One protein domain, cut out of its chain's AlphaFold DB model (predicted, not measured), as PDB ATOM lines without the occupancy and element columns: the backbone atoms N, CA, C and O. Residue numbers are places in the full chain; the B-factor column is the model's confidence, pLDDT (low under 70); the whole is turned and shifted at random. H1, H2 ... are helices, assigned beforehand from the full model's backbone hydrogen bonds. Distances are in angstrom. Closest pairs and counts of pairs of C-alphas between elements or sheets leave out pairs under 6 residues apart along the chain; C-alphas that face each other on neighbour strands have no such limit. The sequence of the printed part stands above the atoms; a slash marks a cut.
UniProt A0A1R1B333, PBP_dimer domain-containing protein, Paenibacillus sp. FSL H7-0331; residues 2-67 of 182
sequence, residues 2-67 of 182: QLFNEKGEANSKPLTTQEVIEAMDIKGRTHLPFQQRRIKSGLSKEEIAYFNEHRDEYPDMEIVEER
ATOM      1  N   GLN A   2       8.573  18.754  12.531       59.62
ATOM      2  CA  GLN A   2       9.733  18.260  13.304       59.62
ATOM      3  C   GLN A   2      10.793  19.352  13.502       59.62
ATOM      4  O   GLN A   2      11.252  19.549  14.616       59.62
ATOM      5  N   LEU A   3      11.033  20.162  12.466       69.44
ATOM      6  CA  LEU A   3      11.934  21.313  12.509       69.44
ATOM      7  C   LEU A   3      11.736  22.253  13.713       69.44
ATOM      8  O   LEU A   3      12.711  22.576  14.376       69.44
ATOM      9  N   PHE A   4      10.507  22.697  14.005       68.50
ATOM     10  CA  PHE A   4      10.264  23.663  15.089       68.50
ATOM     11  C   PHE A   4      10.476  23.056  16.478       68.50
ATOM     12  O   PHE A   4      10.789  23.778  17.418       68.50
ATOM     13  N   ASN A   5      10.314  21.737  16.601       66.88
ATOM     14  CA  ASN A   5      10.564  21.011  17.843       66.88
ATOM     15  C   ASN A   5      12.037  20.600  17.984       66.88
ATOM     16  O   ASN A   5      12.518  20.447  19.099       66.88
ATOM     17  N   GLU A   6      12.742  20.411  16.868       69.81
ATOM     18  CA  GLU A   6      14.130  19.944  16.830       69.81
ATOM     19  C   GLU A   6      15.145  21.097  16.839       69.81
ATOM     20  O   GLU A   6      16.199  20.985  17.457       69.81
ATOM     21  N   LYS A   7      14.832  22.209  16.160       68.62
ATOM     22  CA  LYS A   7      15.718  23.375  15.990       68.62
ATOM     23  C   LYS A   7      15.219  24.644  16.693       68.62
ATOM     24  O   LYS A   7      15.897  25.669  16.642       68.62
ATOM     25  N   GLY A   8      14.046  24.598  17.323       64.12
ATOM     26  CA  GLY A   8      13.523  25.708  18.123       64.12
ATOM     27  C   GLY A   8      14.304  25.907  19.423       64.12
ATOM     28  O   GLY A   8      14.957  24.991  19.922       64.12
ATOM     29  N   GLU A   9      14.237  27.109  20.002       66.75
ATOM     30  CA  GLU A   9      14.858  27.353  21.308       66.75
ATOM     31  C   GLU A   9      14.192  26.511  22.407       66.75
ATOM     32  O   GLU A   9      12.962  26.468  22.502       66.75
ATOM     33  N   ALA A  10      15.004  25.920  23.292       57.44
ATOM     34  CA  ALA A  10      14.565  25.011  24.360       57.44
ATOM     35  C   ALA A  10      13.536  25.616  25.341       57.44
ATOM     36  O   ALA A  10      12.814  24.879  26.006       57.44
ATOM     37  N   ASN A  11      13.453  26.950  25.418       58.97
ATOM     38  CA  ASN A  11      12.530  27.679  26.294       58.97
ATOM     39  C   ASN A  11      11.267  28.194  25.576       58.97
ATOM     40  O   ASN A  11      10.428  28.842  26.204       58.97
ATOM     41  N   SER A  12      11.121  27.949  24.272       62.81
ATOM     42  CA  SER A  12       9.952  28.382  23.501       62.81
ATOM     43  C   SER A  12       8.859  27.308  23.516       62.81
ATOM     44  O   SER A  12       9.146  26.118  23.402       62.81
ATOM     45  N   LYS A  13       7.586  27.708  23.672       66.81
ATOM     46  CA  LYS A  13       6.458  26.767  23.584       66.81
ATOM     47  C   LYS A  13       6.468  26.139  22.177       66.81
ATOM     48  O   LYS A  13       6.366  26.896  21.207       66.81
ATOM     49  N   PRO A  14       6.568  24.804  22.043       66.25
ATOM     50  CA  PRO A  14       6.551  24.166  20.734       66.25
ATOM     51  C   PRO A  14       5.194  24.410  20.068       66.25
ATOM     52  O   PRO A  14       4.152  24.179  20.685       66.25
ATOM     53  N   LEU A  15       5.203  24.899  18.823       71.56
ATOM     54  CA  LEU A  15       3.973  25.041  18.045       71.56
ATOM     55  C   LEU A  15       3.444  23.654  17.683       71.56
ATOM     56  O   LEU A  15       4.151  22.834  17.092       71.56
ATOM     57  N   THR A  16       2.176  23.410  17.994       80.12
ATOM     58  CA  THR A  16       1.492  22.182  17.587       80.12
ATOM     59  C   THR A  16       1.024  22.268  16.133       80.12
ATOM     60  O   THR A  16       0.751  23.346  15.602       80.12
ATOM     61  N   THR A  17       0.869  21.115  15.475       74.94
ATOM     62  CA  THR A  17       0.353  21.033  14.096       74.94
ATOM     63  C   THR A  17      -1.004  21.723  13.945       74.94
ATOM     64  O   THR A  17      -1.279  22.342  12.920       74.94
ATOM     65  N   GLN A  18      -1.849  21.641  14.973       79.12
ATOM     66  CA  GLN A  18      -3.184  22.224  14.953       79.12
ATOM     67  C   GLN A  18      -3.141  23.756  15.020       79.12
ATOM     68  O   GLN A  18      -3.817  24.400  14.223       79.12
ATOM     69  N   GLU A  19      -2.280  24.328  15.870       81.38
ATOM     70  CA  GLU A  19      -2.049  25.781  15.938       81.38
ATOM     71  C   GLU A  19      -1.502  26.326  14.607       81.38
ATOM     72  O   GLU A  19      -1.886  27.408  14.171       81.38
ATOM     73  N   VAL A  20      -0.646  25.564  13.917       81.81
ATOM     74  CA  VAL A  20      -0.085  25.977  12.619       81.81
ATOM     75  C   VAL A  20      -1.139  25.946  11.516       81.81
ATOM     76  O   VAL A  20      -1.226  26.887  10.734       81.81
ATOM     77  N   ILE A  21      -1.967  24.899  11.452       82.12
ATOM     78  CA  ILE A  21      -3.072  24.818  10.480       82.12
ATOM     79  C   ILE A  21      -4.090  25.937  10.715       82.12
ATOM     80  O   ILE A  21      -4.603  26.513   9.755       82.12
ATOM     81  N   GLU A  22      -4.365  26.251  11.978       84.00
ATOM     82  CA  GLU A  22      -5.243  27.353  12.353       84.00
ATOM     83  C   GLU A  22      -4.648  28.707  11.945       84.00
ATOM     84  O   GLU A  22      -5.326  29.486  11.275       84.00
ATOM     85  N   ALA A  23      -3.366  28.952  12.232       82.12
ATOM     86  CA  ALA A  23      -2.663  30.166  11.812       82.12
ATOM     87  C   ALA A  23      -2.570  30.300  10.281       82.12
ATOM     88  O   ALA A  23      -2.639  31.407   9.742       82.12
ATOM     89  N   MET A  24      -2.451  29.177   9.569       81.06
ATOM     90  CA  MET A  24      -2.488  29.150   8.109       81.06
ATOM     91  C   MET A  24      -3.876  29.431   7.544       81.06
ATOM     92  O   MET A  24      -3.937  29.713   6.358       81.06
ATOM     93  N   ASP A  25      -4.965  29.353   8.324       82.62
ATOM     94  CA  ASP A  25      -6.362  29.595   7.917       82.62
ATOM     95  C   ASP A  25      -6.700  29.073   6.503       82.62
ATOM     96  O   ASP A  25      -7.227  29.786   5.647       82.62
ATOM     97  N   ILE A  26      -6.358  27.812   6.216       77.56
ATOM     98  CA  ILE A  26      -6.463  27.222   4.863       77.56
ATOM     99  C   ILE A  26      -7.892  27.334   4.299       77.56
ATOM    100  O   ILE A  26      -8.096  27.460   3.096       77.56
ATOM    101  N   LYS A  27      -8.899  27.316   5.179       78.44
ATOM    102  CA  LYS A  27     -10.317  27.429   4.810       78.44
ATOM    103  C   LYS A  27     -10.780  28.875   4.576       78.44
ATOM    104  O   LYS A  27     -11.952  29.059   4.260       78.44
ATOM    105  N   GLY A  28      -9.905  29.868   4.750       76.00
ATOM    106  CA  GLY A  28     -10.185  31.287   4.517       76.00
ATOM    107  C   GLY A  28     -11.329  31.829   5.372       76.00
ATOM    108  O   GLY A  28     -12.145  32.605   4.883       76.00
ATOM    109  N   ARG A  29     -11.447  31.374   6.624       78.69
ATOM    110  CA  ARG A  29     -12.563  31.756   7.507       78.69
ATOM    111  C   ARG A  29     -12.397  33.154   8.086       78.69
ATOM    112  O   ARG A  29     -13.388  33.792   8.424       78.69
ATOM    113  N   THR A  30     -11.152  33.584   8.255       76.75
ATOM    114  CA  THR A  30     -10.786  34.796   8.997       76.75
ATOM    115  C   THR A  30     -10.005  35.786   8.145       76.75
ATOM    116  O   THR A  30     -10.162  36.990   8.331       76.75
ATOM    117  N   HIS A  31      -9.209  35.301   7.190       78.25
ATOM    118  CA  HIS A  31      -8.339  36.129   6.362       78.25
ATOM    119  C   HIS A  31      -8.582  35.896   4.869       78.25
ATOM    120  O   HIS A  31      -8.883  34.783   4.429       78.25
ATOM    121  N   LEU A  32      -8.372  36.943   4.067       78.25
ATOM    122  CA  LEU A  32      -8.433  36.844   2.608       78.25
ATOM    123  C   LEU A  32      -7.293  35.953   2.071       78.25
ATOM    124  O   LEU A  32      -6.243  35.859   2.719       78.25
ATOM    125  N   PRO A  33      -7.451  35.304   0.900       74.88
ATOM    126  CA  PRO A  33      -6.450  34.371   0.362       74.88
ATOM    127  C   PRO A  33      -5.055  34.977   0.154       74.88
ATOM    128  O   PRO A  33      -4.056  34.294   0.328       74.88
ATOM    129  N   PHE A  34      -4.984  36.266  -0.175       72.94
ATOM    130  CA  PHE A  34      -3.742  36.999  -0.444       72.94
ATOM    131  C   PHE A  34      -3.176  37.726   0.788       72.94
ATOM    132  O   PHE A  34      -2.164  38.421   0.694       72.94
ATOM    133  N   GLN A  35      -3.841  37.625   1.941       75.62
ATOM    134  CA  GLN A  35      -3.377  38.267   3.163       75.62
ATOM    135  C   GLN A  35      -2.262  37.432   3.793       75.62
ATOM    136  O   GLN A  35      -2.461  36.258   4.102       75.62
ATOM    137  N   GLN A  36      -1.105  38.059   4.016       78.56
ATOM    138  CA  GLN A  36       0.014  37.438   4.718       78.56
ATOM    139  C   GLN A  36      -0.385  37.084   6.156       78.56
ATOM    140  O   GLN A  36      -1.005  37.887   6.860       78.56
ATOM    141  N   ARG A  37      -0.021  35.874   6.588       83.38
ATOM    142  CA  ARG A  37      -0.388  35.314   7.895       83.38
ATOM    143  C   ARG A  37       0.874  35.011   8.682       83.38
ATOM    144  O   ARG A  37       1.784  34.357   8.180       83.38
ATOM    145  N   ARG A  38       0.929  35.480   9.929       82.81
ATOM    146  CA  ARG A  38       2.038  35.154  10.827       82.81
ATOM    147  C   ARG A  38       1.831  33.749  11.385       82.81
ATOM    148  O   ARG A  38       0.879  33.526  12.123       82.81
ATOM    149  N   ILE A  39       2.752  32.840  11.074       86.06
ATOM    150  CA  ILE A  39       2.734  31.465  11.597       86.06
ATOM    151  C   ILE A  39       3.470  31.384  12.941       86.06
ATOM    152  O   ILE A  39       2.936  30.858  13.911       86.06
ATOM    153  N   LYS A  40       4.693  31.925  13.016       84.31
ATOM    154  CA  LYS A  40       5.542  31.910  14.217       84.31
ATOM    155  C   LYS A  40       6.342  33.210  14.316       84.31
ATOM    156  O   LYS A  40       6.755  33.760  13.300       84.31
ATOM    157  N   SER A  41       6.562  33.686  15.539       83.75
ATOM    158  CA  SER A  41       7.483  34.785  15.866       83.75
ATOM    159  C   SER A  41       8.607  34.285  16.775       83.75
ATOM    160  O   SER A  41       8.394  33.327  17.515       83.75
ATOM    161  N   GLY A  42       9.761  34.960  16.768       82.88
ATOM    162  CA  GLY A  42      10.907  34.575  17.603       82.88
ATOM    163  C   GLY A  42      11.596  33.305  17.102       82.88
ATOM    164  O   GLY A  42      11.754  32.355  17.859       82.88
ATOM    165  N   LEU A  43      11.933  33.270  15.811       85.50
ATOM    166  CA  LEU A  43      12.659  32.150  15.212       85.50
ATOM    167  C   LEU A  43      14.100  32.089  15.743       85.50
ATOM    168  O   LEU A  43      14.753  33.130  15.863       85.50
ATOM    169  N   SER A  44      14.595  30.880  16.016       87.88
ATOM    170  CA  SER A  44      16.008  30.647  16.343       87.88
ATOM    171  C   SER A  44      16.897  30.845  15.108       87.88
ATOM    172  O   SER A  44      16.427  30.847  13.965       87.88
ATOM    173  N   LYS A  45      18.212  30.993  15.309       87.81
ATOM    174  CA  LYS A  45      19.159  31.134  14.187       87.81
ATOM    175  C   LYS A  45      19.179  29.882  13.312       87.81
ATOM    176  O   LYS A  45      19.298  29.991  12.096       87.81
ATOM    177  N   GLU A  46      19.031  28.716  13.926       88.12
ATOM    178  CA  GLU A  46      19.002  27.412  13.275       88.12
ATOM    179  C   GLU A  46      17.728  27.239  12.438       88.12
ATOM    180  O   GLU A  46      17.791  26.727  11.321       88.12
ATOM    181  N   GLU A  47      16.582  27.713  12.940       86.88
ATOM    182  CA  GLU A  47      15.331  27.757  12.177       86.88
ATOM    183  C   GLU A  47      15.461  28.691  10.970       86.88
ATOM    184  O   GLU A  47      15.122  28.302   9.853       86.88
ATOM    185  N   ILE A  48      15.996  29.899  11.175       88.50
ATOM    186  CA  ILE A  48      16.218  30.872  10.097       88.50
ATOM    187  C   ILE A  48      17.149  30.291   9.028       88.50
ATOM    188  O   ILE A  48      16.845  30.397   7.842       88.50
ATOM    189  N   ALA A  49      18.267  29.678   9.424       88.62
ATOM    190  CA  ALA A  49      19.210  29.066   8.490       88.62
ATOM    191  C   ALA A  49      18.540  27.964   7.659       88.62
ATOM    192  O   ALA A  49      18.611  28.000   6.433       88.62
ATOM    193  N   TYR A  50      17.798  27.063   8.309       90.00
ATOM    194  CA  TYR A  50      17.102  25.976   7.626       90.00
ATOM    195  C   TYR A  50      16.117  26.480   6.563       90.00
ATOM    196  O   TYR A  50      16.150  26.016   5.426       90.00
ATOM    197  N   PHE A  51      15.263  27.451   6.899       88.44
ATOM    198  CA  PHE A  51      14.299  27.999   5.934       88.44
ATOM    199  C   PHE A  51      14.963  28.790   4.805       88.44
ATOM    200  O   PHE A  51      14.420  28.836   3.705       88.44
ATOM    201  N   ASN A  52      16.121  29.408   5.052       87.31
ATOM    202  CA  ASN A  52      16.881  30.059   3.988       87.31
ATOM    203  C   ASN A  52      17.512  29.041   3.027       87.31
ATOM    204  O   ASN A  52      17.529  29.294   1.826       87.31
ATOM    205  N   GLU A  53      17.990  27.899   3.529       90.00
ATOM    206  CA  GLU A  53      18.525  26.806   2.701       90.00
ATOM    207  C   GLU A  53      17.430  26.105   1.887       90.00
ATOM    208  O   GLU A  53      17.646  25.774   0.726       90.00
ATOM    209  N   HIS A  54      16.240  25.929   2.467       89.56
ATOM    210  CA  HIS A  54      15.118  25.204   1.852       89.56
ATOM    211  C   HIS A  54      14.076  26.157   1.249       89.56
ATOM    212  O   HIS A  54      12.890  25.840   1.180       89.56
ATOM    213  N   ARG A  55      14.494  27.355   0.828       85.88
ATOM    214  CA  ARG A  55      13.571  28.381   0.321       85.88
ATOM    215  C   ARG A  55      12.767  27.903  -0.893       85.88
ATOM    216  O   ARG A  55      11.597  28.250  -1.015       85.88
ATOM    217  N   ASP A  56      13.377  27.076  -1.741       87.44
ATOM    218  CA  ASP A  56      12.739  26.511  -2.937       87.44
ATOM    219  C   ASP A  56      11.655  25.473  -2.601       87.44
ATOM    220  O   ASP A  56      10.723  25.275  -3.379       87.44
ATOM    221  N   GLU A  57      11.732  24.836  -1.428       90.12
ATOM    222  CA  GLU A  57      10.714  23.892  -0.946       90.12
ATOM    223  C   GLU A  57       9.501  24.605  -0.332       90.12
ATOM    224  O   GLU A  57       8.414  24.030  -0.253       90.12
ATOM    225  N   TYR A  58       9.670  25.867   0.079       85.56
ATOM    226  CA  TYR A  58       8.641  26.674   0.733       85.56
ATOM    227  C   TYR A  58       8.432  28.027   0.028       85.56
ATOM    228  O   TYR A  58       8.619  29.077   0.651       85.56
ATOM    229  N   PRO A  59       7.998  28.040  -1.248       80.06
ATOM    230  CA  PRO A  59       7.876  29.272  -2.036       80.06
ATOM    231  C   PRO A  59       6.867  30.278  -1.457       80.06
ATOM    232  O   PRO A  59       7.020  31.483  -1.649       80.06
ATOM    233  N   ASP A  60       5.867  29.792  -0.715       81.06
ATOM    234  CA  ASP A  60       4.818  30.612  -0.095       81.06
ATOM    235  C   ASP A  60       5.153  31.057   1.342       81.06
ATOM    236  O   ASP A  60       4.370  31.779   1.968       81.06
ATOM    237  N   MET A  61       6.300  30.639   1.893       84.62
ATOM    238  CA  MET A  61       6.757  31.077   3.212       84.62
ATOM    239  C   MET A  61       7.839  32.141   3.092       84.62
ATOM    240  O   MET A  61       8.789  32.038   2.320       84.62
ATOM    241  N   GLU A  62       7.727  33.163   3.932       84.69
ATOM    242  CA  GLU A  62       8.708  34.233   4.007       84.69
ATOM    243  C   GLU A  62       9.084  34.506   5.461       84.69
ATOM    244  O   GLU A  62       8.224  34.585   6.340       84.69
ATOM    245  N   ILE A  63      10.384  34.678   5.702       85.38
ATOM    246  CA  ILE A  63      10.889  35.187   6.973       85.38
ATOM    247  C   ILE A  63      10.921  36.706   6.886       85.38
ATOM    248  O   ILE A  63      11.611  37.281   6.044       85.38
ATOM    249  N   VAL A  64      10.186  37.350   7.788       82.06
ATOM    250  CA  VAL A  64      10.155  38.806   7.918       82.06
ATOM    251  C   VAL A  64      10.856  39.193   9.212       82.06
ATOM    252  O   VAL A  64      10.546  38.670  10.281       82.06
ATOM    253  N   GLU A  65      11.810  40.116   9.113       75.88
ATOM    254  CA  GLU A  65      12.448  40.707  10.285       75.88
ATOM    255  C   GLU A  65      11.487  41.701  10.947       75.88
ATOM    256  O   GLU A  65      11.050  42.681  10.336       75.88
ATOM    257  N   GLU A  66      11.171  41.459  12.216       72.94
ATOM    258  CA  GLU A  66      10.326  42.331  13.025       72.94
ATOM    259  C   GLU A  66      11.136  42.942  14.168       72.94
ATOM    260  O   GLU A  66      11.940  42.275  14.822       72.94
ATOM    261  N   ARG A  67      10.907  44.228  14.448       68.75
ATOM    262  CA  ARG A  67      11.546  44.907  15.580       68.75
ATOM    263  C   ARG A  67      10.764  44.608  16.855       68.75
ATOM    264  O   ARG A  67       9.639  45.072  16.998       68.75
TER     265      ARG A  67
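AT A GLANCE: This is residues 2 to 67 of the 182 residues of the protein "PBP_dimer domain-containing protein" of Paenibacillus sp. FSL H7-0331 (UniProt A0A1R1B333). There is little regular structure here: the domain is mostly loops with three short helices, H1 and H3 near each other toward one end and H2 apart from both. Residues 25 to 44 make a wide loop from H2 back to H3. The 66 printed residues hold H1, H2 and H3 in that order and no named strand; the class is all helix, with 22 residues in named elements. The whole is only just compact, close to loose, with a radius of gyration of the C-alphas of 12.6 A and spans of 32 by 26 by 25 A.

HOW THE PARTS SIT: H1, residues 2 to 6, and H3, residues 45 to 53, are close but not clearly touching; their closest C-alphas, of Phe 4 and Glu 47, are 7.1 A apart. H2, residues 17 to 24, is apart from both. In H1, H2 and H3 every O i to N i+4 pair is within hydrogen-bond range.

IN THESE COORDINATES: H1 begins at C-alpha 2 (9.733, 18.260, 13.304) and is 5.9 A long. H2 measures 10.5 A. H3 measures 12.3 A and ends at C-alpha 53 (18.525, 26.806, 2.701).

THE WHOLE: The farthest C-alphas, of Ala 10 and Leu 32, are 33.8 A apart. The printed part has no cut. The link from H2 to H3 is long. Residues 2 to 14 and 67 have pLDDT under 70.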